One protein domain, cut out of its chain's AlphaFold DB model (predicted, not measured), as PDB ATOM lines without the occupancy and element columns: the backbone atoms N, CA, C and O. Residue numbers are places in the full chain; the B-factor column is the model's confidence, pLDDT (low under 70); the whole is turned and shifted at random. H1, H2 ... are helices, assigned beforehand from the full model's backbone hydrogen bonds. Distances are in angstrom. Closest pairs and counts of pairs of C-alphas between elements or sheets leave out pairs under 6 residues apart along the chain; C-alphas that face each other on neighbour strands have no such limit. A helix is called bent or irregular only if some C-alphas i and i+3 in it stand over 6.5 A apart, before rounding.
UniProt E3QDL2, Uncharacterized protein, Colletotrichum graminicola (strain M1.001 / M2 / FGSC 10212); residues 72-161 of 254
ATOM      1  N   PRO A  72      20.461  18.351 -44.385       89.38
ATOM      2  CA  PRO A  72      20.893  16.982 -44.670       89.38
ATOM      3  C   PRO A  72      20.244  15.906 -43.797       89.38
ATOM      4  O   PRO A  72      20.098  14.769 -44.249       89.38
ATOM      5  N   CYS A  73      19.907  16.226 -42.541       89.94
ATOM      6  CA  CYS A  73      19.198  15.300 -41.656       89.94
ATOM      7  C   CYS A  73      17.756  15.113 -42.125       89.94
ATOM      8  O   CYS A  73      17.292  13.977 -42.179       89.94
ATOM      9  N   LEU A  74      17.089  16.204 -42.516       91.06
ATOM     10  CA  LEU A  74      15.755  16.134 -43.100       91.06
ATOM     11  C   LEU A  74      15.783  15.354 -44.421       91.06
ATOM     12  O   LEU A  74      15.044  14.389 -44.555       91.06
ATOM     13  N   SER A  75      16.684  15.675 -45.355       89.75
ATOM     14  CA  SER A  75      16.811  14.950 -46.628       89.75
ATOM     15  C   SER A  75      17.046  13.456 -46.412       89.75
ATOM     16  O   SER A  75      16.384  12.633 -47.037       89.75
ATOM     17  N   ALA A  76      17.931  13.078 -45.484       88.44
ATOM     18  CA  ALA A  76      18.138  11.672 -45.149       88.44
ATOM     19  C   ALA A  76      16.846  10.993 -44.661       88.44
ATOM     20  O   ALA A  76      16.613   9.831 -44.986       88.44
ATOM     21  N   ALA A  77      15.997  11.704 -43.917       90.31
ATOM     22  CA  ALA A  77      14.709  11.191 -43.456       90.31
ATOM     23  C   ALA A  77      13.671  11.053 -44.566       90.31
ATOM     24  O   ALA A  77      12.956  10.050 -44.641       90.31
ATOM     25  N   LEU A  78      13.644  12.018 -45.484       90.44
ATOM     26  CA  LEU A  78      12.797  11.962 -46.669       90.44
ATOM     27  C   LEU A  78      13.166  10.781 -47.571       90.44
ATOM     28  O   LEU A  78      12.280  10.215 -48.201       90.44
ATOM     29  N   HIS A  79      14.435  10.373 -47.613       87.56
ATOM     30  CA  HIS A  79      14.875   9.170 -48.333       87.56
ATOM     31  C   HIS A  79      14.693   7.865 -47.542       87.56
ATOM     32  O   HIS A  79      15.046   6.808 -48.043       87.56
ATOM     33  N   GLY A  80      14.162   7.913 -46.316       86.81
ATOM     34  CA  GLY A  80      14.004   6.723 -45.475       86.81
ATOM     35  C   GLY A  80      15.308   6.195 -44.871       86.81
ATOM     36  O   GLY A  80      15.299   5.165 -44.212       86.81
ATOM     37  N   ASN A  81      16.415   6.923 -45.021       85.56
ATOM     38  CA  ASN A  81      17.714   6.552 -44.458       85.56
ATOM     39  C   ASN A  81      17.840   6.925 -42.970       85.56
ATOM     40  O   ASN A  81      18.879   6.685 -42.350       85.56
ATOM     41  N   SER A  82      16.840   7.613 -42.401       86.06
ATOM     42  CA  SER A  82      16.791   7.965 -40.980       86.06
ATOM     43  C   SER A  82      15.432   8.487 -40.517       86.06
ATOM     44  O   SER A  82      14.576   8.783 -41.339       86.06
ATOM     45  N   ASP A  83      15.307   8.745 -39.216       84.69
ATOM     46  CA  ASP A  83      14.092   9.305 -38.606       84.69
ATOM     47  C   ASP A  83      14.069  10.845 -38.567       84.69
ATOM     48  O   ASP A  83      13.237  11.448 -37.900       84.69
ATOM     49  N   GLY A  84      15.036  11.516 -39.204       85.88
ATOM     50  CA  GLY A  84      15.112  12.986 -39.244       85.88
ATOM     51  C   GLY A  84      15.653  13.654 -37.987       85.88
ATOM     52  O   GLY A  84      15.979  14.839 -38.033       85.88
ATOM     53  N   ARG A  85      15.868  12.896 -36.908       88.62
ATOM     54  CA  ARG A  85      16.459  13.406 -35.667       88.62
ATOM     55  C   ARG A  85      17.827  14.036 -35.894       88.62
ATOM     56  O   ARG A  85      18.697  13.505 -36.601       88.62
ATOM     57  N   CYS A  86      18.027  15.182 -35.258       89.75
ATOM     58  CA  CYS A  86      19.221  15.995 -35.410       89.75
ATOM     59  C   CYS A  86      19.743  16.395 -34.037       89.75
ATOM     60  O   CYS A  86      19.105  17.148 -33.318       89.75
ATOM     61  N   PHE A  87      20.928  15.921 -33.674       88.75
ATOM     62  CA  PHE A  87      21.492  16.165 -32.348       88.75
ATOM     63  C   PHE A  87      22.501  17.306 -32.380       88.75
ATOM     64  O   PHE A  87      23.309  17.401 -33.312       88.75
ATOM     65  N   LYS A  88      22.475  18.166 -31.360       86.75
ATOM     66  CA  LYS A  88      23.436  19.256 -31.196       86.75
ATOM     67  C   LYS A  88      24.847  18.669 -31.106       86.75
ATOM     68  O   LYS A  88      25.109  17.782 -30.303       86.75
ATOM     69  N   GLY A  89      25.723  19.123 -32.000       82.88
ATOM     70  CA  GLY A  89      27.145  18.801 -31.981       82.88
ATOM     71  C   GLY A  89      27.971  20.024 -31.605       82.88
ATOM     72  O   GLY A  89      27.460  20.967 -31.002       82.88
ATOM     73  N   ASN A  90      29.244  20.020 -31.998       78.06
ATOM     74  CA  ASN A  90      30.153  21.127 -31.714       78.06
ATOM     75  C   ASN A  90      30.002  22.269 -32.735       78.06
ATOM     76  O   ASN A  90      30.070  22.058 -33.954       78.06
ATOM     77  N   GLY A  91      29.841  23.495 -32.225       78.88
ATOM     78  CA  GLY A  91      29.618  24.707 -33.021       78.88
ATOM     79  C   GLY A  91      28.304  24.657 -33.810       78.88
ATOM     80  O   GLY A  91      27.279  24.197 -33.312       78.88
ATOM     81  N   ASN A  92      28.339  25.075 -35.080       76.44
ATOM     82  CA  ASN A  92      27.140  25.122 -35.935       76.44
ATOM     83  C   ASN A  92      26.703  23.737 -36.458       76.44
ATOM     84  O   ASN A  92      25.603  23.583 -36.994       76.44
ATOM     85  N   ARG A  93      27.516  22.689 -36.266       82.44
ATOM     86  CA  ARG A  93      27.262  21.348 -36.815       82.44
ATOM     87  C   ARG A  93      26.432  20.467 -35.884       82.44
ATOM     88  O   ARG A  93      26.550  20.532 -34.663       82.44
ATOM     89  N   CYS A  94      25.612  19.601 -36.472       87.50
ATOM     90  CA  CYS A  94      24.981  18.500 -35.748       87.50
ATOM     91  C   CYS A  94      25.922  17.287 -35.667       87.50
ATOM     92  O   CYS A  94      26.860  17.176 -36.462       87.50
ATOM     93  N   LEU A  95      25.658  16.351 -34.751       83.00
ATOM     94  CA  LEU A  95      26.494  15.153 -34.574       83.00
ATOM     95  C   LEU A  95      26.607  14.305 -35.849       83.00
ATOM     96  O   LEU A  95      27.673  13.770 -36.143       83.00
ATOM     97  N   ARG A  96      25.535  14.225 -36.649       79.94
ATOM     98  CA  ARG A  96      25.525  13.456 -37.906       79.94
ATOM     99  C   ARG A  96      26.328  14.137 -39.013       79.94
ATOM    100  O   ARG A  96      26.986  13.461 -39.793       79.94
ATOM    101  N   CYS A  97      26.307  15.467 -39.073       82.00
ATOM    102  CA  CYS A  97      27.122  16.213 -40.030       82.00
ATOM    103  C   CYS A  97      28.588  16.262 -39.600       82.00
ATOM    104  O   CYS A  97      29.461  16.227 -40.455       82.00
ATOM    105  N   PHE A  98      28.872  16.286 -38.296       70.31
ATOM    106  CA  PHE A  98      30.241  16.282 -37.782       70.31
ATOM    107  C   PHE A  98      31.031  15.033 -38.212       70.31
ATOM    108  O   PHE A  98      32.205  15.153 -38.536       70.31
ATOM    109  N   GLY A  99      30.386  13.862 -38.261       63.09
ATOM    110  CA  GLY A  99      31.032  12.577 -38.562       63.09
ATOM    111  C   GLY A  99      31.159  12.189 -40.040       63.09
ATOM    112  O   GLY A  99      31.577  11.069 -40.309       63.09
ATOM    113  N   GLY A 100      30.790  13.044 -41.000       61.56
ATOM    114  CA  GLY A 100      30.846  12.647 -42.419       61.56
ATOM    115  C   GLY A 100      30.509  13.708 -43.468       61.56
ATOM    116  O   GLY A 100      30.495  13.395 -44.655       61.56
ATOM    117  N   ARG A 101      30.222  14.960 -43.085       59.09
ATOM    118  CA  ARG A 101      29.967  16.052 -44.037       59.09
ATOM    119  C   ARG A 101      30.794  17.286 -43.654       59.09
ATOM    120  O   ARG A 101      30.945  17.595 -42.472       59.09
ATOM    121  N   SER A 102      31.361  17.990 -44.638       53.50
ATOM    122  CA  SER A 102      32.121  19.228 -44.403       53.50
ATOM    123  C   SER A 102      31.274  20.256 -43.636       53.50
ATOM    124  O   SER A 102      30.042  20.205 -43.647       53.50
ATOM    125  N   LYS A 103      31.933  21.180 -42.923       55.31
ATOM    126  CA  LYS A 103      31.305  22.227 -42.089       55.31
ATOM    127  C   LYS A 103      30.191  22.992 -42.817       55.31
ATOM    128  O   LYS A 103      29.181  23.305 -42.194       55.31
ATOM    129  N   GLU A 104      30.351  23.183 -44.120       60.88
ATOM    130  CA  GLU A 104      29.423  23.859 -45.037       60.88
ATOM    131  C   GLU A 104      28.112  23.105 -45.274       60.88
ATOM    132  O   GLU A 104      27.109  23.697 -45.646       60.88
ATOM    133  N   LYS A 105      28.073  21.795 -45.021       74.00
ATOM    134  CA  LYS A 105      26.904  20.973 -45.353       74.00
ATOM    135  C   LYS A 105      25.832  20.990 -44.268       74.00
ATOM    136  O   LYS A 105      24.720  20.551 -44.525       74.00
ATOM    137  N   CYS A 106      26.112  21.463 -43.050       87.00
ATOM    138  CA  CYS A 106      25.116  21.500 -41.972       87.00
ATOM    139  C   CYS A 106      24.241  22.764 -42.041       87.00
ATOM    140  O   CYS A 106      24.275  23.594 -41.135       87.00
ATOM    141  N   VAL A 107      23.461  22.882 -43.115       88.56
ATOM    142  CA  VAL A 107      22.647  24.067 -43.424       88.56
ATOM    143  C   VAL A 107      21.351  24.080 -42.593       88.56
ATOM    144  O   VAL A 107      20.706  23.027 -42.465       88.56
ATOM    145  N   PRO A 108      20.969  25.220 -41.986       88.31
ATOM    146  CA  PRO A 108      19.677  25.365 -41.320       88.31
ATOM    147  C   PRO A 108      18.523  25.272 -42.324       88.31
ATOM    148  O   PRO A 108      18.670  25.600 -43.494       88.31
ATOM    149  N   ILE A 109      17.367  24.810 -41.859       89.38
ATOM    150  CA  ILE A 109      16.161  24.708 -42.686       89.38
ATOM    151  C   ILE A 109      15.475  26.078 -42.775       89.38
ATOM    152  O   ILE A 109      15.397  26.801 -41.768       89.38
ATOM    153  N   ALA A 110      14.969  26.400 -43.969       85.94
ATOM    154  CA  ALA A 110      14.173  27.593 -44.238       85.94
ATOM    155  C   ALA A 110      12.941  27.672 -43.314       85.94
ATOM    156  O   ALA A 110      12.414  26.626 -42.922       85.94
ATOM    157  N   PRO A 111      12.483  28.869 -42.906       83.94
ATOM    158  CA  PRO A 111      11.391  29.021 -41.945       83.94
ATOM    159  C   PRO A 111      10.113  28.254 -42.306       83.94
ATOM    160  O   PRO A 111       9.567  27.563 -41.447       83.94
ATOM    161  N   THR A 112       9.698  28.302 -43.571       80.31
ATOM    162  CA  THR A 112       8.498  27.622 -44.096       80.31
ATOM    163  C   THR A 112       8.549  26.104 -43.958       80.31
ATOM    164  O   THR A 112       7.561  25.459 -43.612       80.31
ATOM    165  N   LEU A 113       9.731  25.516 -44.123       85.94
ATOM    166  CA  LEU A 113       9.955  24.079 -43.976       85.94
ATOM    167  C   LEU A 113      10.020  23.607 -42.517       85.94
ATOM    168  O   LEU A 113      10.042  22.400 -42.268       85.94
ATOM    169  N   ARG A 114      10.080  24.507 -41.526       88.50
ATOM    170  CA  ARG A 114      10.250  24.112 -40.113       88.50
ATOM    171  C   ARG A 114       9.041  23.371 -39.564       88.50
ATOM    172  O   ARG A 114       9.236  22.396 -38.841       88.50
ATOM    173  N   VAL A 115       7.829  23.820 -39.896       84.25
ATOM    174  CA  VAL A 115       6.573  23.203 -39.430       84.25
ATOM    175  C   VAL A 115       6.489  21.772 -39.958       84.25
ATOM    176  O   VAL A 115       6.451  20.812 -39.192       84.25
ATOM    177  N   PHE A 116       6.659  21.635 -41.268       85.12
ATOM    178  CA  PHE A 116       6.778  20.369 -41.976       85.12
ATOM    179  C   PHE A 116       7.841  19.422 -41.400       85.12
ATOM    180  O   PHE A 116       7.592  18.233 -41.197       85.12
ATOM    181  N   ALA A 117       9.039  19.938 -41.117       88.56
ATOM    182  CA  ALA A 117      10.130  19.140 -40.569       88.56
ATOM    183  C   ALA A 117       9.831  18.625 -39.152       88.56
ATOM    184  O   ALA A 117      10.190  17.490 -38.835       88.56
ATOM    185  N   ARG A 118       9.175  19.432 -38.307       88.31
ATOM    186  CA  ARG A 118       8.738  19.010 -36.965       88.31
ATOM    187  C   ARG A 118       7.672  17.927 -37.055       88.31
ATOM    188  O   ARG A 118       7.849  16.870 -36.454       88.31
ATOM    189  N   GLN A 119       6.650  18.155 -37.880       86.06
ATOM    190  CA  GLN A 119       5.570  17.196 -38.093       86.06
ATOM    191  C   GLN A 119       6.110  15.855 -38.602       86.06
ATOM    192  O   GLN A 119       5.670  14.793 -38.172       86.06
ATOM    193  N   HIS A 120       7.131  15.883 -39.464       87.12
ATOM    194  CA  HIS A 120       7.792  14.666 -39.924       87.12
ATOM    195  C   HIS A 120       8.454  13.880 -38.795       87.12
ATOM    196  O   HIS A 120       8.259  12.670 -38.710       87.12
ATOM    197  N   ILE A 121       9.214  14.545 -37.923       87.94
ATOM    198  CA  ILE A 121       9.862  13.882 -36.784       87.94
ATOM    199  C   ILE A 121       8.807  13.294 -35.840       87.94
ATOM    200  O   ILE A 121       8.948  12.158 -35.387       87.94
ATOM    201  N   GLU A 122       7.734  14.039 -35.582       86.31
ATOM    202  CA  GLU A 122       6.636  13.591 -34.731       86.31
ATOM    203  C   GLU A 122       5.939  12.353 -35.306       86.31
ATOM    204  O   GLU A 122       5.821  11.333 -34.620       86.31
ATOM    205  N   ILE A 123       5.578  12.383 -36.588       85.00
ATOM    206  CA  ILE A 123       4.931  11.259 -37.272       85.00
ATOM    207  C   ILE A 123       5.845  10.026 -37.307       85.00
ATOM    208  O   ILE A 123       5.394   8.904 -37.064       85.00
ATOM    209  N   MET A 124       7.144  10.220 -37.545       85.31
ATOM    210  CA  MET A 124       8.123   9.131 -37.495       85.31
ATOM    211  C   MET A 124       8.246   8.538 -36.082       85.31
ATOM    212  O   MET A 124       8.441   7.333 -35.937       85.31
ATOM    213  N   SER A 125       8.088   9.350 -35.031       83.50
ATOM    214  CA  SER A 125       8.159   8.880 -33.641       83.50
ATOM    215  C   SER A 125       6.932   8.070 -33.203       83.50
ATOM    216  O   SER A 125       7.075   7.112 -32.443       83.50
ATOM    217  N   ARG A 126       5.742   8.405 -33.716       83.38
ATOM    218  CA  ARG A 126       4.455   7.805 -33.320       83.38
ATOM    219  C   ARG A 126       4.042   6.578 -34.150       83.38
ATOM    220  O   ARG A 126       2.938   6.076 -33.973       83.38
ATOM    221  N   ARG A 127       4.916   6.069 -35.031       78.69
ATOM    222  CA  ARG A 127       4.665   4.893 -35.900       78.69
ATOM    223  C   ARG A 127       3.353   4.987 -36.697       78.69
ATOM    224  O   ARG A 127       2.577   4.035 -36.759       78.69
ATOM    225  N   HIS A 128       3.125   6.141 -37.316       81.88
ATOM    226  CA  HIS A 128       1.996   6.364 -38.221       81.88
ATOM    227  C   HIS A 128       1.967   5.393 -39.408       81.88
ATOM    228  O   HIS A 128       2.948   4.705 -39.711       81.88
ATOM    229  N   ARG A 129       0.834   5.362 -40.121       84.88
ATOM    230  CA  ARG A 129       0.679   4.505 -41.303       84.88
ATOM    231  C   ARG A 129       1.669   4.927 -42.390       84.88
ATOM    232  O   ARG A 129       1.884   6.115 -42.636       84.88
ATOM    233  N   ALA A 130       2.225   3.952 -43.109       84.06
ATOM    234  CA  ALA A 130       3.196   4.203 -44.181       84.06
ATOM    235  C   ALA A 130       2.661   5.164 -45.263       84.06
ATOM    236  O   ALA A 130       3.418   5.967 -45.808       84.06
ATOM    237  N   SER A 131       1.351   5.130 -45.528       82.88
ATOM    238  CA  SER A 131       0.674   6.041 -46.455       82.88
ATOM    239  C   SER A 131       0.734   7.505 -46.011       82.88
ATOM    240  O   SER A 131       0.953   8.383 -46.842       82.88
ATOM    241  N   GLU A 132       0.575   7.780 -44.715       81.56
ATOM    242  CA  GLU A 132       0.620   9.136 -44.145       81.56
ATOM    243  C   GLU A 132       2.044   9.692 -44.211       81.56
ATOM    244  O   GLU A 132       2.266  10.811 -44.672       81.56
ATOM    245  N   ILE A 133       3.029   8.856 -43.861       85.38
ATOM    246  CA  ILE A 133       4.455   9.184 -43.981       85.38
ATOM    247  C   ILE A 133       4.812   9.492 -45.441       85.38
ATOM    248  O   ILE A 133       5.544  10.445 -45.708       85.38
ATOM    249  N   GLY A 134       4.301   8.703 -46.390       85.94
ATOM    250  CA  GLY A 134       4.515   8.909 -47.822       85.94
ATOM    251  C   GLY A 134       3.974  10.252 -48.312       85.94
ATOM    252  O   GLY A 134       4.716  11.013 -48.931       85.94
ATOM    253  N   ARG A 135       2.718  10.576 -47.978       83.75
ATOM    254  CA  ARG A 135       2.083  11.855 -48.346       83.75
ATOM    255  C   ARG A 135       2.841  13.047 -47.774       83.75
ATOM    256  O   ARG A 135       3.168  13.972 -48.515       83.75
ATOM    257  N   LEU A 136       3.197  12.986 -46.491       84.81
ATOM    258  CA  LEU A 136       3.976  14.040 -45.855       84.81
ATOM    259  C   LEU A 136       5.349  14.187 -46.515       84.81
ATOM    260  O   LEU A 136       5.750  15.297 -46.837       84.81
ATOM    261  N   ARG A 137       6.070  13.090 -46.783       90.38
ATOM    262  CA  ARG A 137       7.365  13.160 -47.484       90.38
ATOM    263  C   ARG A 137       7.241  13.838 -48.847       90.38
ATOM    264  O   ARG A 137       8.123  14.619 -49.193       90.38
ATOM    265  N   SER A 138       6.176  13.564 -49.597       87.25
ATOM    266  CA  SER A 138       5.911  14.231 -50.876       87.25
ATOM    267  C   SER A 138       5.660  15.728 -50.698       87.25
ATOM    268  O   SER A 138       6.274  16.520 -51.405       87.25
ATOM    269  N   ALA A 139       4.848  16.123 -49.714       85.00
ATOM    270  CA  ALA A 139       4.604  17.531 -49.407       85.00
ATOM    271  C   ALA A 139       5.893  18.267 -49.012       85.00
ATOM    272  O   ALA A 139       6.170  19.350 -49.512       85.00
ATOM    273  N   ILE A 140       6.736  17.650 -48.181       88.69
ATOM    274  CA  ILE A 140       8.008  18.250 -47.764       88.69
ATOM    275  C   ILE A 140       8.967  18.402 -48.944       88.69
ATOM    276  O   ILE A 140       9.676  19.400 -49.017       88.69
ATOM    277  N   ARG A 141       9.019  17.423 -49.857       90.06
ATOM    278  CA  ARG A 141       9.838  17.531 -51.074       90.06
ATOM    279  C   ARG A 141       9.358  18.681 -51.950       90.06
ATOM    280  O   ARG A 141      10.176  19.521 -52.290       90.06
ATOM    281  N   LEU A 142       8.049  18.773 -52.193       85.31
ATOM    282  CA  LEU A 142       7.451  19.879 -52.942       85.31
ATOM    283  C   LEU A 142       7.839  21.231 -52.328       85.31
ATOM    284  O   LEU A 142       8.399  22.083 -53.001       85.31
ATOM    285  N   VAL A 143       7.611  21.403 -51.025       84.69
ATOM    286  CA  VAL A 143       7.904  22.677 -50.355       84.69
ATOM    287  C   VAL A 143       9.395  22.978 -50.363       84.69
ATOM    288  O   VAL A 143       9.784  24.130 -50.480       84.69
ATOM    289  N   ARG A 144      10.248  21.955 -50.269       87.00
ATOM    290  CA  ARG A 144      11.698  22.135 -50.287       87.00
ATOM    291  C   ARG A 144      12.199  22.569 -51.654       87.00
ATOM    292  O   ARG A 144      13.028  23.472 -51.717       87.00
ATOM    293  N   ASP A 145      11.721  21.922 -52.703       85.56
ATOM    294  CA  ASP A 145      12.193  22.164 -54.062       85.56
ATOM    295  C   ASP A 145      11.677  23.516 -54.594       85.56
ATOM    296  O   ASP A 145      12.352  24.143 -55.404       85.56
ATOM    297  N   TYR A 146      10.563  24.021 -54.042       81.69
ATOM    298  CA  TYR A 146       9.941  25.302 -54.406       81.69
ATOM    299  C   TYR A 146       9.829  26.275 -53.224       81.69
ATOM    300  O   TYR A 146       8.851  27.011 -53.091       81.69
ATOM    301  N   THR A 147      10.830  26.259 -52.336       81.12
ATOM    302  CA  THR A 147      10.803  27.040 -51.086       81.12
ATOM    303  C   THR A 147      10.594  28.532 -51.360       81.12
ATOM    304  O   THR A 147       9.782  29.154 -50.688       81.12
ATOM    305  N   GLU A 148      11.285  29.091 -52.356       80.12
ATOM    306  CA  GLU A 148      11.252  30.527 -52.672       80.12
ATOM    307  C   GLU A 148       9.881  30.977 -53.198       80.12
ATOM    308  O   GLU A 148       9.319  31.957 -52.705       80.12
ATOM    309  N   ASP A 149       9.297  30.219 -54.130       79.00
ATOM    310  CA  ASP A 149       7.972  30.510 -54.688       79.00
ATOM    311  C   ASP A 149       6.884  30.430 -53.609       79.00
ATOM    312  O   ASP A 149       6.019  31.300 -53.504       79.00
ATOM    313  N   ILE A 150       6.945  29.400 -52.760       77.62
ATOM    314  CA  ILE A 150       5.972  29.207 -51.681       77.62
ATOM    315  C   ILE A 150       6.157  30.267 -50.590       77.62
ATOM    316  O   ILE A 150       5.168  30.770 -50.064       77.62
ATOM    317  N   GLU A 151       7.391  30.653 -50.262       78.94
ATOM    318  CA  GLU A 151       7.665  31.755 -49.335       78.94
ATOM    319  C   GLU A 151       7.065  33.069 -49.831       78.94
ATOM    320  O   GLU A 151       6.380  33.752 -49.066       78.94
ATOM    321  N   HIS A 152       7.234  33.383 -51.115       79.50
ATOM    322  CA  HIS A 152       6.635  34.566 -51.722       79.50
ATOM    323  C   HIS A 152       5.101  34.533 -51.657       79.50
ATOM    324  O   HIS A 152       4.468  35.539 -51.339       79.50
ATOM    325  N   GLU A 153       4.484  33.374 -51.889       77.50
ATOM    326  CA  GLU A 153       3.030  33.186 -51.793       77.50
ATOM    327  C   GLU A 153       2.501  33.287 -50.354       77.50
ATOM    328  O   GLU A 153       1.397  33.795 -50.136       77.50
ATOM    329  N   VAL A 154       3.263  32.813 -49.363       75.25
ATOM    330  CA  VAL A 154       2.920  32.948 -47.939       75.25
ATOM    331  C   VAL A 154       3.008  34.409 -47.510       75.25
ATOM    332  O   VAL A 154       2.070  34.907 -46.888       75.25
ATOM    333  N   ILE A 155       4.090  35.107 -47.868       74.31
ATOM    334  CA  ILE A 155       4.278  36.533 -47.559       74.31
ATOM    335  C   ILE A 155       3.160  37.355 -48.209       74.31
ATOM    336  O   ILE A 155       2.504  38.145 -47.530       74.31
ATOM    337  N   SER A 156       2.887  37.112 -49.493       72.25
ATOM    338  CA  SER A 156       1.842  37.813 -50.249       72.25
ATOM    339  C   SER A 156       0.452  37.611 -49.636       72.25
ATOM    340  O   SER A 156      -0.314  38.565 -49.510       72.25
ATOM    341  N   ALA A 157       0.128  36.395 -49.182       69.19
ATOM    342  CA  ALA A 157      -1.132  36.146 -48.484       69.19
ATOM    343  C   ALA A 157      -1.189  36.795 -47.100       69.19
ATOM    344  O   ALA A 157      -2.236  37.315 -46.727       69.19
ATOM    345  N   HIS A 158      -0.095  36.803 -46.336       63.12
ATOM    346  CA  HIS A 158      -0.085  37.439 -45.018       63.12
ATOM    347  C   HIS A 158      -0.328  38.951 -45.110       63.12
ATOM    348  O   HIS A 158      -1.108  39.485 -44.327       63.12
ATOM    349  N   ILE A 159       0.253  39.616 -46.114       60.75
ATOM    350  CA  ILE A 159       0.032  41.046 -46.390       60.75
ATOM    351  C   ILE A 159      -1.422  41.318 -46.815       60.75
ATOM    352  O   ILE A 159      -1.999  42.335 -46.444       60.75
ATOM    353  N   ALA A 160      -2.055  40.400 -47.549       58.19
ATOM    354  CA  ALA A 160      -3.467  40.531 -47.917       58.19
ATOM    355  C   ALA A 160      -4.438  40.269 -46.746       58.19
ATOM    356  O   ALA A 160      -5.595  40.676 -46.815       58.19
ATOM    357  N   THR A 161      -3.987  39.586 -45.684       55.12
ATOM    358  CA  THR A 161      -4.830  39.191 -44.538       55.12
ATOM    359  C   THR A 161      -4.597  40.052 -43.295       55.12
ATOM    360  O   THR A 161      -5.284  39.861 -42.293       55.12
TER     361      THR A 161
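Overview. This is residues 72 to 161 of the 254 residues of an uncharacterized protein of Colletotrichum graminicola (strain M1.001 / M2 / FGSC 10212) (UniProt E3QDL2). A hairpin of two long helices, H3 and H4, has the short helix H1 packed on one side of it, with a loop-rich part holding the small helix H2 beyond H1. From the end of the hairpin where H3 begins and H4 ends, H5 turns off as an arm, and its residues 155 to 161 stick out. The printed part has 90 residues with five named helices, H1 to H5 in chain order, and no named strand; its class is all helix. It is only just compact, close to loose, with a radius of gyration of the C-alphas of 14.5 A, and its outline is flat, spanning 45 by 33 by 18 A.

Along the chain. H1 is residues 72 to 78, 9.7 A long from first to last C-alpha, and begins at C-alpha 72 at (20.893, 16.982, -44.670). H2, residues 95 to 98, measures 5.1 A. H3, residues 111 to 125, measures 22.0 A; it is only just irregular, with C-alphas 112 and 115 6.7 A apart. H4, residues 130 to 145, measures 22.4 A and starts at C-alpha 130 at (3.196, 4.203, -44.181). H5, residues 147 to 161, measures 20.9 A and ends at C-alpha 161 at (-4.830, 39.191, -44.538).

Arrangement. H1 and H4 only just touch, with 3 pairs of C-alphas within 8 A, made by residues 137 to 141 of H4 alone. Their closest C-alphas, of Leu 78 and Arg 137, are 5.6 A apart, at a steep tilt of 44 degrees, opposite ways. H1 and H3 are close but not clearly touching, the closest C-alphas being those of Leu 74 and Ala 117, 6.9 A apart. H1 and H2 are also close but not clearly touching, with C-alphas of Cys 73 and Arg 96 closest at 7.6 A. H2 and H3 are apart. H3 and H4 form a helical hairpin: they touch at a shallow tilt of 19 degrees, opposite ways, with C-alphas of Phe 116 and Ile 140 closest at 6.3 A. H3 and H5 only just touch, with 3 pairs of C-alphas within 8 A, through residues 112 to 113 and 147 to 151 alone; the closest C-alphas, of Thr 112 and Glu 151, are 6.7 A apart. Their tilt of 71 degrees is only just about perpendicular. H4 and H5 are close but not clearly touching, at 88 degrees, about perpendicular, with C-alphas of Val 143 and Ile 150 closest at 6.9 A. In H1, H4 and H5 every O i to N i+4 pair is within hydrogen-bond range; H3 has 9 of 11, and H2 is too short for such a pair.

Size, cuts and confidence. The C-alphas of Gly 99 and Ala 160, the two farthest apart, are 45.4 A apart. The printed part has no cut. The links H1 to H2 and H2 to H3 are long, with 16 and 12 residues. Residues 126 to 131 also stand free. The mean pLDDT of the printed part is 81.3, and residues 99 to 104 and 157 to 161 are under 70.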